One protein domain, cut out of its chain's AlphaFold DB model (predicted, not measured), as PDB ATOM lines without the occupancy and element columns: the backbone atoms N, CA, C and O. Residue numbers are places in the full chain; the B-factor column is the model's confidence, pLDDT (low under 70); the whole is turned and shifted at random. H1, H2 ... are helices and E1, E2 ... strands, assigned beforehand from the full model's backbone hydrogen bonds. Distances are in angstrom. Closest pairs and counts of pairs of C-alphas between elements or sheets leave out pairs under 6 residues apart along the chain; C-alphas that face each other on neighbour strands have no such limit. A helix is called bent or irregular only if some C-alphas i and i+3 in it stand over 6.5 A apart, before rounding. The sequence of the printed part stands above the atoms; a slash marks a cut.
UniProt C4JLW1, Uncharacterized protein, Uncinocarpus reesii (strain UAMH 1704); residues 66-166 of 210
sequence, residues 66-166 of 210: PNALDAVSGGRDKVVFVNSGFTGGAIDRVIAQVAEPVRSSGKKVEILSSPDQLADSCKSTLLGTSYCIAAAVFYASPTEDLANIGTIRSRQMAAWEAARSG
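This is residues 66 to 166 of the 210 residues of an uncharacterized protein of Uncinocarpus reesii (strain UAMH 1704) (UniProt C4JLW1). A small sheet of three parallel strands, in the order E2, E1, E3, has H2 packed on one face and the short H3 on the opposite face. The kinked H4 follows E3 and makes an arm, of which residues 146 to 151 and 153 to 164 stick out. The printed part has 101 residues, with four named helices and three named strands in the order H1, E1, H2, E2, H3, E3, H4, of mixed class. It is loose, with a radius of gyration of the C-alphas of 15.9 A and spans of 45 by 32 by 25 A.

E1, residues 78 to 82, is the inner strand between E2, residues 108 to 112, and E3, residues 132 to 137. Within hydrogen-bond range are N 81 and O 110, 2.9 A, and N 136 and O 80, 3.0 A. H2, residues 90 to 104, runs along the strands over E2 and E1 at a height over the sheet of 9.6 A; its closest C-alphas with E2 are Ala 99 and Val 109, 6.5 A. H3, residues 116 to 121, lies over E1 on the opposite face, height 9.3 A; its closest C-alphas with E1 are Leu 118 and Val 80, 7.8 A. E1, H2, E2 form a strand-helix-strand unit, parallel neighbours joined through a helix; E2, H3, E3 form a split one, with E1 between; both crossovers are right-handed. H1, residues 66 to 70, only grazes the sheet and only just touches H2, with 3 pairs of C-alphas within 8 A, closest Pro 66 and Pro 101, 6.5 A. H4, residues 146 to 164, is apart from H1, H2 and H3 and not on the sheet. Every O i to N i+4 pair is within hydrogen-bond range in H1, 9 of 11 in H2, 1 of 2 in H3, 11 of 15 in H4.

H1 begins at C-alpha 66 (154.648, 190.968, 160.165). H2 is 21.7 A long. H4, 26.4 A, ends at C-alpha 164 (152.639, 164.783, 177.922); it is irregular, C-alphas 147 and 150 being 8.8 A apart, with a kink of 43 degrees near residue 153.

The farthest C-alphas, of Leu 127 and Gly 150, are 46.0 A apart. The printed part has no cut and no long link. pLDDT is under 70 at residues 73 to 74, 87 to 88 and 140 to 166.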
ATOM      1  N   PRO A  66     153.956 190.307 161.277       77.38
ATOM      2  CA  PRO A  66     154.648 190.968 160.165       77.38
ATOM      3  C   PRO A  66     156.167 191.055 160.381       77.38
ATOM      4  O   PRO A  66     156.935 190.628 159.524       77.38
ATOM      5  N   ASN A  67     156.619 191.466 161.573       78.19
ATOM      6  CA  ASN A  67     158.052 191.555 161.885       78.19
ATOM      7  C   ASN A  67     158.743 190.183 161.841       78.19
ATOM      8  O   ASN A  67     159.929 190.080 161.527       78.19
ATOM      9  N   ALA A  68     158.018 189.116 162.185       78.44
ATOM     10  CA  ALA A  68     158.522 187.756 162.073       78.44
ATOM     11  C   ALA A  68     158.659 187.317 160.608       78.44
ATOM     12  O   ALA A  68     159.640 186.655 160.284       78.44
ATOM     13  N   LEU A  69     157.722 187.696 159.734       79.44
ATOM     14  CA  LEU A  69     157.752 187.374 158.302       79.44
ATOM     15  C   LEU A  69     158.844 188.140 157.548       79.44
ATOM     16  O   LEU A  69     159.430 187.587 156.620       79.44
ATOM     17  N   ASP A  70     159.139 189.374 157.953       78.56
ATOM     18  CA  ASP A  70     160.192 190.189 157.335       78.56
ATOM     19  C   ASP A  70     161.599 189.762 157.758       78.56
ATOM     20  O   ASP A  70     162.551 189.889 156.990       78.56
ATOM     21  N   ALA A  71     161.738 189.169 158.946       77.44
ATOM     22  CA  ALA A  71     162.997 188.577 159.390       77.44
ATOM     23  C   ALA A  71     163.371 187.294 158.619       77.44
ATOM     24  O   ALA A  71     164.490 186.796 158.760       77.44
ATOM     25  N   VAL A  72     162.451 186.722 157.833       73.19
ATOM     26  CA  VAL A  72     162.705 185.500 157.067       73.19
ATOM     27  C   VAL A  72     163.411 185.844 155.758       73.19
ATOM     28  O   VAL A  72     162.802 186.252 154.775       73.19
ATOM     29  N   SER A  73     164.720 185.616 155.734       64.44
ATOM     30  CA  SER A  73     165.549 185.671 154.528       64.44
ATOM     31  C   SER A  73     165.663 184.298 153.849       64.44
ATOM     32  O   SER A  73     165.564 183.263 154.511       64.44
ATOM     33  N   GLY A  74     165.947 184.272 152.542       68.25
ATOM     34  CA  GLY A  74     166.285 183.032 151.820       68.25
ATOM     35  C   GLY A  74     165.202 182.493 150.879       68.25
ATOM     36  O   GLY A  74     165.098 181.281 150.712       68.25
ATOM     37  N   GLY A  75     164.391 183.372 150.276       71.19
ATOM     38  CA  GLY A  75     163.439 182.995 149.218       71.19
ATOM     39  C   GLY A  75     162.205 182.226 149.702       71.19
ATOM     40  O   GLY A  75     161.537 181.575 148.905       71.19
ATOM     41  N   ARG A  76     161.914 182.278 151.007       77.00
ATOM     42  CA  ARG A  76     160.738 181.651 151.617       77.00
ATOM     43  C   ARG A  76     159.635 182.701 151.683       77.00
ATOM     44  O   ARG A  76     159.692 183.589 152.526       77.00
ATOM     45  N   ASP A  77     158.673 182.635 150.772       84.44
ATOM     46  CA  ASP A  77     157.615 183.639 150.610       84.44
ATOM     47  C   ASP A  77     156.212 183.096 150.909       84.44
ATOM     48  O   ASP A  77     155.242 183.850 150.842       84.44
ATOM     49  N   LYS A  78     156.090 181.807 151.245       86.00
ATOM     50  CA  LYS A  78     154.802 181.108 151.304       86.00
ATOM     51  C   LYS A  78     154.376 180.746 152.728       86.00
ATOM     52  O   LYS A  78     155.135 180.128 153.471       86.00
ATOM     53  N   VAL A  79     153.142 181.070 153.096       87.62
ATOM     54  CA  VAL A  79     152.482 180.634 154.339       87.62
ATOM     55  C   VAL A  79     151.261 179.804 153.978       87.62
ATOM     56  O   VAL A  79     150.490 180.178 153.094       87.62
ATOM     57  N   VAL A  80     151.097 178.670 154.654       88.56
ATOM     58  CA  VAL A  80     150.068 177.691 154.308       88.56
ATOM     59  C   VAL A  80     149.108 177.447 155.470       88.56
ATOM     60  O   VAL A  80     149.531 177.154 156.586       88.56
ATOM     61  N   PHE A  81     147.808 177.530 155.210       88.00
ATOM     62  CA  PHE A  81     146.757 177.209 156.175       88.00
ATOM     63  C   PHE A  81     145.950 176.012 155.684       88.00
ATOM     64  O   PHE A  81     145.614 175.939 154.508       88.00
ATOM     65  N   VAL A  82     145.625 175.077 156.573       86.50
ATOM     66  CA  VAL A  82     144.793 173.916 156.244       86.50
ATOM     67  C   VAL A  82     143.504 173.977 157.049       86.50
ATOM     68  O   VAL A  82     143.551 173.908 158.278       86.50
ATOM     69  N   ASN A  83     142.365 174.103 156.363       83.81
ATOM     70  CA  ASN A  83     141.044 174.181 156.994       83.81
ATOM     71  C   ASN A  83     140.351 172.814 157.133       83.81
ATOM     72  O   ASN A  83     139.251 172.750 157.661       83.81
ATOM     73  N   SER A  84     140.983 171.718 156.694       78.50
ATOM     74  CA  SER A  84     140.523 170.331 156.899       78.50
ATOM     75  C   SER A  84     139.074 170.055 156.450       78.50
ATOM     76  O   SER A  84     138.420 169.168 156.991       78.50
ATOM     77  N   GLY A  85     138.567 170.813 155.469       72.44
ATOM     78  CA  GLY A  85     137.197 170.688 154.958       72.44
ATOM     79  C   GLY A  85     136.141 171.484 155.732       72.44
ATOM     80  O   GLY A  85     134.965 171.414 155.385       72.44
ATOM     81  N   PHE A  86     136.541 172.266 156.735       72.38
ATOM     82  CA  PHE A  86     135.665 173.190 157.446       72.38
ATOM     83  C   PHE A  86     135.622 174.533 156.711       72.38
ATOM     84  O   PHE A  86     136.587 175.297 156.751       72.38
ATOM     85  N   THR A  87     134.520 174.809 156.010       68.56
ATOM     86  CA  THR A  87     134.309 176.057 155.259       68.56
ATOM     87  C   THR A  87     133.135 176.860 155.822       68.56
ATOM     88  O   THR A  87     132.121 176.307 156.245       68.56
ATOM     89  N   GLY A  88     133.261 178.188 155.842       68.19
ATOM     90  CA  GLY A  88     132.205 179.126 156.242       68.19
ATOM     91  C   GLY A  88     132.027 179.333 157.751       68.19
ATOM     92  O   GLY A  88     131.101 180.036 158.163       68.19
ATOM     93  N   GLY A  89     132.896 178.755 158.581       78.56
ATOM     94  CA  GLY A  89     132.794 178.820 160.038       78.56
ATOM     95  C   GLY A  89     133.780 179.778 160.728       78.56
ATOM     96  O   GLY A  89     134.345 180.696 160.131       78.56
ATOM     97  N   ALA A  90     133.967 179.583 162.033       77.38
ATOM     98  CA  ALA A  90     134.946 180.299 162.845       77.38
ATOM     99  C   ALA A  90     136.394 180.050 162.388       77.38
ATOM    100  O   ALA A  90     137.212 180.963 162.488       77.38
ATOM    101  N   ILE A  91     136.708 178.860 161.857       78.06
ATOM    102  CA  ILE A  91     138.053 178.536 161.349       78.06
ATOM    103  C   ILE A  91     138.418 179.456 160.180       78.06
ATOM    104  O   ILE A  91     139.468 180.098 160.208       78.06
ATOM    105  N   ASP A  92     137.523 179.613 159.205       83.19
ATOM    106  CA  ASP A  92     137.748 180.496 158.056       83.19
ATOM    107  C   ASP A  92     137.879 181.969 158.468       83.19
ATOM    108  O   ASP A  92     138.704 182.692 157.910       83.19
ATOM    109  N   ARG A  93     137.127 182.421 159.484       82.69
ATOM    110  CA  ARG A  93     137.260 183.792 160.016       82.69
ATOM    111  C   ARG A  93     138.634 184.033 160.636       82.69
ATOM    112  O   ARG A  93     139.241 185.071 160.381       82.69
ATOM    113  N   VAL A  94     139.133 183.078 161.419       84.62
ATOM    114  CA  VAL A  94     140.473 183.162 162.018       84.62
ATOM    115  C   VAL A  94     141.545 183.119 160.933       84.62
ATOM    116  O   VAL A  94     142.468 183.933 160.957       84.62
ATOM    117  N   ILE A  95     141.409 182.230 159.944       85.31
ATOM    118  CA  ILE A  95     142.332 182.168 158.806       85.31
ATOM    119  C   ILE A  95     142.330 183.498 158.053       85.31
ATOM    120  O   ILE A  95     143.404 184.010 157.762       85.31
ATOM    121  N   ALA A  96     141.169 184.096 157.781       85.38
ATOM    122  CA  ALA A  96     141.087 185.393 157.115       85.38
ATOM    123  C   ALA A  96     141.787 186.500 157.922       85.38
ATOM    124  O   ALA A  96     142.590 187.247 157.364       85.38
ATOM    125  N   GLN A  97     141.559 186.554 159.237       85.69
ATOM    126  CA  GLN A  97     142.170 187.552 160.119       85.69
ATOM    127  C   GLN A  97     143.700 187.427 160.195       85.69
ATOM    128  O   GLN A  97     144.397 188.435 160.280       85.69
ATOM    129  N   VAL A  98     144.232 186.202 160.160       84.44
ATOM    130  CA  VAL A  98     145.682 185.950 160.196       84.44
ATOM    131  C   VAL A  98     146.312 186.052 158.803       84.44
ATOM    132  O   VAL A  98     147.462 186.463 158.677       84.44
ATOM    133  N   ALA A  99     145.577 185.719 157.745       85.56
ATOM    134  CA  ALA A  99     146.059 185.795 156.370       85.56
ATOM    135  C   ALA A  99     146.215 187.241 155.884       85.56
ATOM    136  O   ALA A  99     147.115 187.512 155.092       85.56
ATOM    137  N   GLU A 100     145.381 188.166 156.355       84.56
ATOM    138  CA  GLU A 100     145.429 189.574 155.952       84.56
ATOM    139  C   GLU A 100     146.784 190.257 156.236       84.56
ATOM    140  O   GLU A 100     147.416 190.736 155.289       84.56
ATOM    141  N   PRO A 101     147.331 190.232 157.470       82.88
ATOM    142  CA  PRO A 101     148.650 190.802 157.733       82.88
ATOM    143  C   PRO A 101     149.763 190.093 156.942       82.88
ATOM    144  O   PRO A 101     150.721 190.739 156.515       82.88
ATOM    145  N   VAL A 102     149.627 188.790 156.669       82.81
ATOM    146  CA  VAL A 102     150.601 188.025 155.871       82.81
ATOM    147  C   VAL A 102     150.612 188.497 154.413       82.81
ATOM    148  O   VAL A 102     151.684 188.740 153.856       82.81
ATOM    149  N   ARG A 103     149.431 188.685 153.807       84.00
ATOM    150  CA  ARG A 103     149.293 189.216 152.441       84.00
ATOM    151  C   ARG A 103     149.784 190.656 152.347       84.00
ATOM    152  O   ARG A 103     150.505 190.982 151.408       84.00
ATOM    153  N   SER A 104     149.470 191.485 153.345       81.44
ATOM    154  CA  SER A 104     149.945 192.875 153.407       81.44
ATOM    155  C   SER A 104     151.476 192.983 153.478       81.44
ATOM    156  O   SER A 104     152.052 193.928 152.952       81.44
ATOM    157  N   SER A 105     152.145 191.961 154.027       79.50
ATOM    158  CA  SER A 105     153.613 191.852 154.085       79.50
ATOM    159  C   SER A 105     154.235 191.316 152.776       79.50
ATOM    160  O   SER A 105     155.395 190.891 152.752       79.50
ATOM    161  N   GLY A 106     153.451 191.248 151.690       80.19
ATOM    162  CA  GLY A 106     153.882 190.785 150.367       80.19
ATOM    163  C   GLY A 106     154.143 189.278 150.267       80.19
ATOM    164  O   GLY A 106     154.834 188.838 149.349       80.19
ATOM    165  N   LYS A 107     153.645 188.477 151.217       84.88
ATOM    166  CA  LYS A 107     153.841 187.020 151.247       84.88
ATOM    167  C   LYS A 107     152.640 186.296 150.631       84.88
ATOM    168  O   LYS A 107     151.503 186.765 150.690       84.88
ATOM    169  N   LYS A 108     152.886 185.127 150.039       86.25
ATOM    170  CA  LYS A 108     151.850 184.287 149.430       86.25
ATOM    171  C   LYS A 108     151.152 183.464 150.502       86.25
ATOM    172  O   LYS A 108     151.809 182.769 151.274       86.25
ATOM    173  N   VAL A 109     149.824 183.508 150.511       86.81
ATOM    174  CA  VAL A 109     148.992 182.695 151.402       86.81
ATOM    175  C   VAL A 109     148.237 181.660 150.587       86.81
ATOM    176  O   VAL A 109     147.484 182.026 149.687       86.81
ATOM    177  N   GLU A 110     148.404 180.386 150.935       88.44
ATOM    178  CA  GLU A 110     147.659 179.272 150.345       88.44
ATOM    179  C   GLU A 110     146.791 178.603 151.410       88.44
ATOM    180  O   GLU A 110     147.265 178.319 152.511       88.44
ATOM    181  N   ILE A 111     145.520 178.372 151.087       86.50
ATOM    182  CA  ILE A 111     144.566 177.695 151.967       86.50
ATOM    183  C   ILE A 111     144.232 176.353 151.319       86.50
ATOM    184  O   ILE A 111     143.748 176.332 150.189       86.50
ATOM    185  N   LEU A 112     144.509 175.249 152.011       85.75
ATOM    186  CA  LEU A 112     144.247 173.894 151.524       85.75
ATOM    187  C   LEU A 112     143.173 173.201 152.356       85.75
ATOM    188  O   LEU A 112     143.060 173.403 153.563       85.75
ATOM    189  N   SER A 113     142.432 172.312 151.701       82.50
ATOM    190  CA  SER A 113     141.337 171.572 152.332       82.50
ATOM    191  C   SER A 113     141.769 170.287 153.028       82.50
ATOM    192  O   SER A 113     141.023 169.773 153.852       82.50
ATOM    193  N   SER A 114     142.954 169.752 152.720       80.00
ATOM    194  CA  SER A 114     143.465 168.514 153.321       80.00
ATOM    195  C   SER A 114     144.920 168.668 153.779       80.00
ATOM    196  O   SER A 114     145.717 169.283 153.061       80.00
ATOM    197  N   PRO A 115     145.295 168.084 154.936       78.94
ATOM    198  CA  PRO A 115     146.680 168.052 155.401       78.94
ATOM    199  C   PRO A 115     147.609 167.262 154.471       78.94
ATOM    200  O   PRO A 115     148.808 167.530 154.459       78.94
ATOM    201  N   ASP A 116     147.086 166.340 153.659       82.88
ATOM    202  CA  ASP A 116     147.903 165.530 152.745       82.88
ATOM    203  C   ASP A 116     148.551 166.391 151.652       82.88
ATOM    204  O   ASP A 116     149.689 166.162 151.245       82.88
ATOM    205  N   GLN A 117     147.861 167.457 151.239       81.88
ATOM    206  CA  GLN A 117     148.354 168.388 150.224       81.88
ATOM    207  C   GLN A 117     149.478 169.294 150.753       81.88
ATOM    208  O   GLN A 117     150.175 169.950 149.977       81.88
ATOM    209  N   LEU A 118     149.703 169.320 152.071       83.88
ATOM    210  CA  LEU A 118     150.754 170.131 152.675       83.88
ATOM    211  C   LEU A 118     152.152 169.630 152.295       83.88
ATOM    212  O   LEU A 118     153.056 170.438 152.077       83.88
ATOM    213  N   ALA A 119     152.320 168.310 152.171       81.19
ATOM    214  CA  ALA A 119     153.578 167.701 151.743       81.19
ATOM    215  C   ALA A 119     153.937 168.087 150.300       81.19
ATOM    216  O   ALA A 119     155.111 168.284 149.980       81.19
ATOM    217  N   ASP A 120     152.925 168.252 149.444       84.62
ATOM    218  CA  ASP A 120     153.118 168.698 148.068       84.62
ATOM    219  C   ASP A 120     153.322 170.208 147.952       84.62
ATOM    220  O   ASP A 120     154.166 170.664 147.178       84.62
ATOM    221  N   SER A 121     152.589 170.980 148.751       83.31
ATOM    222  CA  SER A 121     152.644 172.442 148.743       83.31
ATOM    223  C   SER A 121     153.929 172.991 149.388       83.31
ATOM    224  O   SER A 121     154.425 174.042 148.970       83.31
ATOM    225  N   CYS A 122     154.510 172.263 150.351       85.88
ATOM    226  CA  CYS A 122     155.711 172.641 151.102       85.88
ATOM    227  C   CYS A 122     156.868 171.641 150.944       85.88
ATOM    228  O   CYS A 122     157.424 171.144 151.927       85.88
ATOM    229  N   LYS A 123     157.280 171.374 149.699       86.19
ATOM    230  CA  LYS A 123     158.428 170.497 149.411       86.19
ATOM    231  C   LYS A 123     159.748 171.089 149.914       86.19
ATOM    232  O   LYS A 123     160.005 172.289 149.801       86.19
ATOM    233  N   SER A 124     160.597 170.214 150.453       84.06
ATOM    234  CA  SER A 124     161.979 170.541 150.817       84.06
ATOM    235  C   SER A 124     162.906 170.301 149.624       84.06
ATOM    236  O   SER A 124     162.744 169.319 148.902       84.06
ATOM    237  N   THR A 125     163.878 171.184 149.412       79.62
ATOM    238  CA  THR A 125     164.921 171.014 148.393       79.62
ATOM    239  C   THR A 125     166.052 170.108 148.895       79.62
ATOM    240  O   THR A 125     166.166 169.837 150.091       79.62
ATOM    241  N   LEU A 126     166.938 169.678 147.991       79.44
ATOM    242  CA  LEU A 126     168.105 168.834 148.298       79.44
ATOM    243  C   LEU A 126     169.097 169.492 149.273       79.44
ATOM    244  O   LEU A 126     169.847 168.805 149.957       79.44
ATOM    245  N   LEU A 127     169.074 170.822 149.356       80.50
ATOM    246  CA  LEU A 127     169.846 171.628 150.308       80.50
ATOM    247  C   LEU A 127     169.182 171.740 151.695       80.50
ATOM    248  O   LEU A 127     169.675 172.466 152.552       80.50
ATOM    249  N   GLY A 128     168.051 171.063 151.925       74.88
ATOM    250  CA  GLY A 128     167.356 171.066 153.215       74.88
ATOM    251  C   GLY A 128     166.568 172.344 153.521       74.88
ATOM    252  O   GLY A 128     166.196 172.564 154.671       74.88
ATOM    253  N   THR A 129     166.299 173.190 152.524       79.56
ATOM    254  CA  THR A 129     165.457 174.389 152.675       79.56
ATOM    255  C   THR A 129     164.064 174.170 152.079       79.56
ATOM    256  O   THR A 129     163.871 173.308 151.222       79.56
ATOM    257  N   SER A 130     163.058 174.916 152.534       84.56
ATOM    258  CA  SER A 130     161.702 174.870 151.971       84.56
ATOM    259  C   SER A 130     161.207 176.277 151.653       84.56
ATOM    260  O   SER A 130     161.501 177.220 152.386       84.56
ATOM    261  N   TYR A 131     160.424 176.415 150.582       84.19
ATOM    262  CA  TYR A 131     159.823 177.696 150.177       84.19
ATOM    263  C   TYR A 131     158.708 178.161 151.131       84.19
ATOM    264  O   TYR A 131     158.333 179.333 151.138       84.19
ATOM    265  N   CYS A 132     158.201 177.257 151.974       86.44
ATOM    266  CA  CYS A 132     157.230 177.581 153.008       86.44
ATOM    267  C   CYS A 132     157.907 178.126 154.265       86.44
ATOM    268  O   CYS A 132     158.811 177.501 154.822       86.44
ATOM    269  N   ILE A 133     157.419 179.265 154.743       86.56
ATOM    270  CA  ILE A 133     157.801 179.887 156.008       86.56
ATOM    271  C   ILE A 133     157.197 179.101 157.174       86.56
ATOM    272  O   ILE A 133     157.911 178.690 158.087       86.56
ATOM    273  N   ALA A 134     155.882 178.884 157.125       84.19
ATOM    274  CA  ALA A 134     155.114 178.222 158.170       84.19
ATOM    275  C   ALA A 134     153.855 177.568 157.592       84.19
ATOM    276  O   ALA A 134     153.329 178.004 156.563       84.19
ATOM    277  N   ALA A 135     153.375 176.543 158.293       87.19
ATOM    278  CA  ALA A 135     152.112 175.886 158.013       87.19
ATOM    279  C   ALA A 135     151.307 175.693 159.302       87.19
ATOM    280  O   ALA A 135     151.877 175.295 160.321       87.19
ATOM    281  N   ALA A 136     150.000 175.945 159.249       86.56
ATOM    282  CA  ALA A 136     149.083 175.719 160.363       86.56
ATOM    283  C   ALA A 136     147.907 174.840 159.920       86.56
ATOM    284  O   ALA A 136     147.248 175.132 158.924       86.56
ATOM    285  N   VAL A 137     147.655 173.767 160.673       84.62
ATOM    286  CA  VAL A 137     146.566 172.815 160.416       84.62
ATOM    287  C   VAL A 137     145.517 172.952 161.509       84.62
ATOM    288  O   VAL A 137     145.816 172.748 162.688       84.62
ATOM    289  N   PHE A 138     144.290 173.284 161.118       82.69
ATOM    290  CA  PHE A 138     143.153 173.362 162.027       82.69
ATOM    291  C   PHE A 138     142.392 172.035 162.002       82.69
ATOM    292  O   PHE A 138     141.952 171.585 160.946       82.69
ATOM    293  N   TYR A 139     142.264 171.390 163.165       77.31
ATOM    294  CA  TYR A 139     141.589 170.090 163.294       77.31
ATOM    295  C   TYR A 139     140.145 170.198 163.789       77.31
ATOM    296  O   TYR A 139     139.335 169.340 163.458       77.31
ATOM    297  N   ALA A 140     139.840 171.199 164.619       69.88
ATOM    298  CA  ALA A 140     138.516 171.408 165.197       69.88
ATOM    299  C   ALA A 140     138.383 172.834 165.752       69.88
ATOM    300  O   ALA A 140     139.376 173.432 166.174       69.88
ATOM    301  N   SER A 141     137.147 173.335 165.819       65.88
ATOM    302  CA  SER A 141     136.786 174.564 166.532       65.88
ATOM    303  C   SER A 141     135.613 174.298 167.486       65.88
ATOM    304  O   SER A 141     134.665 173.620 167.081       65.88
ATOM    305  N   PRO A 142     135.616 174.843 168.724       64.94
ATOM    306  CA  PRO A 142     134.531 174.644 169.692       64.94
ATOM    307  C   PRO A 142     133.139 175.023 169.173       64.94
ATOM    308  O   PRO A 142     132.147 174.458 169.616       64.94
ATOM    309  N   THR A 143     133.058 175.979 168.243       63.97
ATOM    310  CA  THR A 143     131.792 176.452 167.662       63.97
ATOM    311  C   THR A 143     131.296 175.594 166.501       63.97
ATOM    312  O   THR A 143     130.114 175.640 166.181       63.97
ATOM    313  N   GLU A 144     132.179 174.831 165.856       63.88
ATOM    314  CA  GLU A 144     131.852 174.002 164.685       63.88
ATOM    315  C   GLU A 144     131.659 172.524 165.048       63.88
ATOM    316  O   GLU A 144     131.088 171.771 164.268       63.88
ATOM    317  N   ASP A 145     132.067 172.121 166.257       56.59
ATOM    318  CA  ASP A 145     131.961 170.747 166.763       56.59
ATOM    319  C   ASP A 145     130.889 170.589 167.864       56.59
ATOM    320  O   ASP A 145     130.906 169.658 168.668       56.59
ATOM    321  N   LEU A 146     129.895 171.490 167.904       53.97
ATOM    322  CA  LEU A 146     128.740 171.368 168.812       53.97
ATOM    323  C   LEU A 146     127.902 170.102 168.548       53.97
ATOM    324  O   LEU A 146     127.139 169.685 169.416       53.97
ATOM    325  N   ALA A 147     128.080 169.454 167.393       54.53
ATOM    326  CA  ALA A 147     127.465 168.166 167.086       54.53
ATOM    327  C   ALA A 147     128.089 166.981 167.857       54.53
ATOM    328  O   ALA A 147     127.454 165.935 167.945       54.53
ATOM    329  N   ASN A 148     129.288 167.120 168.450       51.91
ATOM    330  CA  ASN A 148     129.983 166.026 169.145       51.91
ATOM    331  C   ASN A 148     130.672 166.467 170.448       51.91
ATOM    332  O   ASN A 148     131.816 166.092 170.721       51.91
ATOM    333  N   ILE A 149     129.971 167.207 171.312       58.03
ATOM    334  CA  ILE A 149     130.497 167.662 172.617       58.03
ATOM    335  C   ILE A 149     131.099 166.524 173.475       58.03
ATOM    336  O   ILE A 149     132.044 166.748 174.235       58.03
ATOM    337  N   GLY A 150     130.616 165.283 173.317       58.91
ATOM    338  CA  GLY A 150     131.184 164.096 173.971       58.91
ATOM    339  C   GLY A 150     132.541 163.639 173.409       58.91
ATOM    340  O   GLY A 150     133.375 163.125 174.152       58.91
ATOM    341  N   THR A 151     132.801 163.873 172.121       57.25
ATOM    342  CA  THR A 151     134.020 163.444 171.410       57.25
ATOM    343  C   THR A 151     135.158 164.460 171.549       57.25
ATOM    344  O   THR A 151     136.329 164.075 171.546       57.25
ATOM    345  N   ILE A 152     134.847 165.749 171.748       57.19
ATOM    346  CA  ILE A 152     135.862 166.794 171.976       57.19
ATOM    347  C   ILE A 152     136.678 166.485 173.231       57.19
ATOM    348  O   ILE A 152     137.906 166.564 173.199       57.19
ATOM    349  N   ARG A 153     136.021 166.083 174.330       58.66
ATOM    350  CA  ARG A 153     136.705 165.790 175.598       58.66
ATOM    351  C   ARG A 153     137.699 164.635 175.448       58.66
ATOM    352  O   ARG A 153     138.823 164.754 175.926       58.66
ATOM    353  N   SER A 154     137.334 163.555 174.754       57.84
ATOM    354  CA  SER A 154     138.220 162.396 174.572       57.84
ATOM    355  C   SER A 154     139.362 162.671 173.589       57.84
ATOM    356  O   SER A 154     140.494 162.261 173.847       57.84
ATOM    357  N   ARG A 155     139.121 163.428 172.507       60.06
ATOM    358  CA  ARG A 155     140.174 163.822 171.551       60.06
ATOM    359  C   ARG A 155     141.126 164.869 172.110       60.06
ATOM    360  O   ARG A 155     142.330 164.748 171.899       60.06
ATOM    361  N   GLN A 156     140.622 165.859 172.849       59.75
ATOM    362  CA  GLN A 156     141.480 166.794 173.570       59.75
ATOM    363  C   GLN A 156     142.322 166.039 174.591       59.75
ATOM    364  O   GLN A 156     143.533 166.215 174.590       59.75
ATOM    365  N   MET A 157     141.731 165.152 175.399       56.69
ATOM    366  CA  MET A 157     142.494 164.328 176.340       56.69
ATOM    367  C   MET A 157     143.563 163.489 175.633       56.69
ATOM    368  O   MET A 157     144.710 163.542 176.051       56.69
ATOM    369  N   ALA A 158     143.257 162.828 174.512       58.88
ATOM    370  CA  ALA A 158     144.251 162.077 173.738       58.88
ATOM    371  C   ALA A 158     145.376 162.964 173.163       58.88
ATOM    372  O   ALA A 158     146.543 162.575 173.185       58.88
ATOM    373  N   ALA A 159     145.053 164.172 172.686       58.47
ATOM    374  CA  ALA A 159     146.045 165.139 172.218       58.47
ATOM    375  C   ALA A 159     146.915 165.681 173.370       58.47
ATOM    376  O   ALA A 159     148.126 165.841 173.205       58.47
ATOM    377  N   TRP A 160     146.323 165.914 174.544       56.88
ATOM    378  CA  TRP A 160     147.025 166.311 175.765       56.88
ATOM    379  C   TRP A 160     147.916 165.182 176.313       56.88
ATOM    380  O   TRP A 160     149.047 165.450 176.712       56.88
ATOM    381  N   GLU A 161     147.470 163.925 176.272       62.12
ATOM    382  CA  GLU A 161     148.252 162.740 176.664       62.12
ATOM    383  C   GLU A 161     149.447 162.522 175.717       62.12
ATOM    384  O   GLU A 161     150.569 162.271 176.159       62.12
ATOM    385  N   ALA A 162     149.242 162.702 174.405       55.81
ATOM    386  CA  ALA A 162     150.308 162.649 173.405       55.81
ATOM    387  C   ALA A 162     151.312 163.811 173.533       55.81
ATOM    388  O   ALA A 162     152.480 163.657 173.183       55.81
ATOM    389  N   ALA A 163     150.884 164.968 174.047       53.09
ATOM    390  CA  ALA A 163     151.778 166.080 174.362       53.09
ATOM    391  C   ALA A 163     152.577 165.847 175.660       53.09
ATOM    392  O   ALA A 163     153.701 166.327 175.773       53.09
ATOM    393  N   ARG A 164     152.026 165.083 176.615       52.16
ATOM    394  CA  ARG A 164     152.639 164.783 177.922       52.16
ATOM    395  C   ARG A 164     153.775 163.752 177.856       52.16
ATOM    396  O   ARG A 164     154.623 163.744 178.742       52.16
ATOM    397  N   SER A 165     153.819 162.903 176.827       49.47
ATOM    398  CA  SER A 165     154.904 161.925 176.611       49.47
ATOM    399  C   SER A 165     156.128 162.493 175.876       49.47
ATOM    400  O   SER A 165     157.151 161.817 175.766       49.47
ATOM    401  N   GLY A 166     156.057 163.743 175.404       48.66
ATOM    402  CA  GLY A 166     157.236 164.526 175.041       48.66
ATOM    403  C   GLY A 166     157.888 165.140 176.288       48.66
ATOM    404  O   GLY A 166     157.185 165.403 177.265       48.66
TER     405      GLY A 166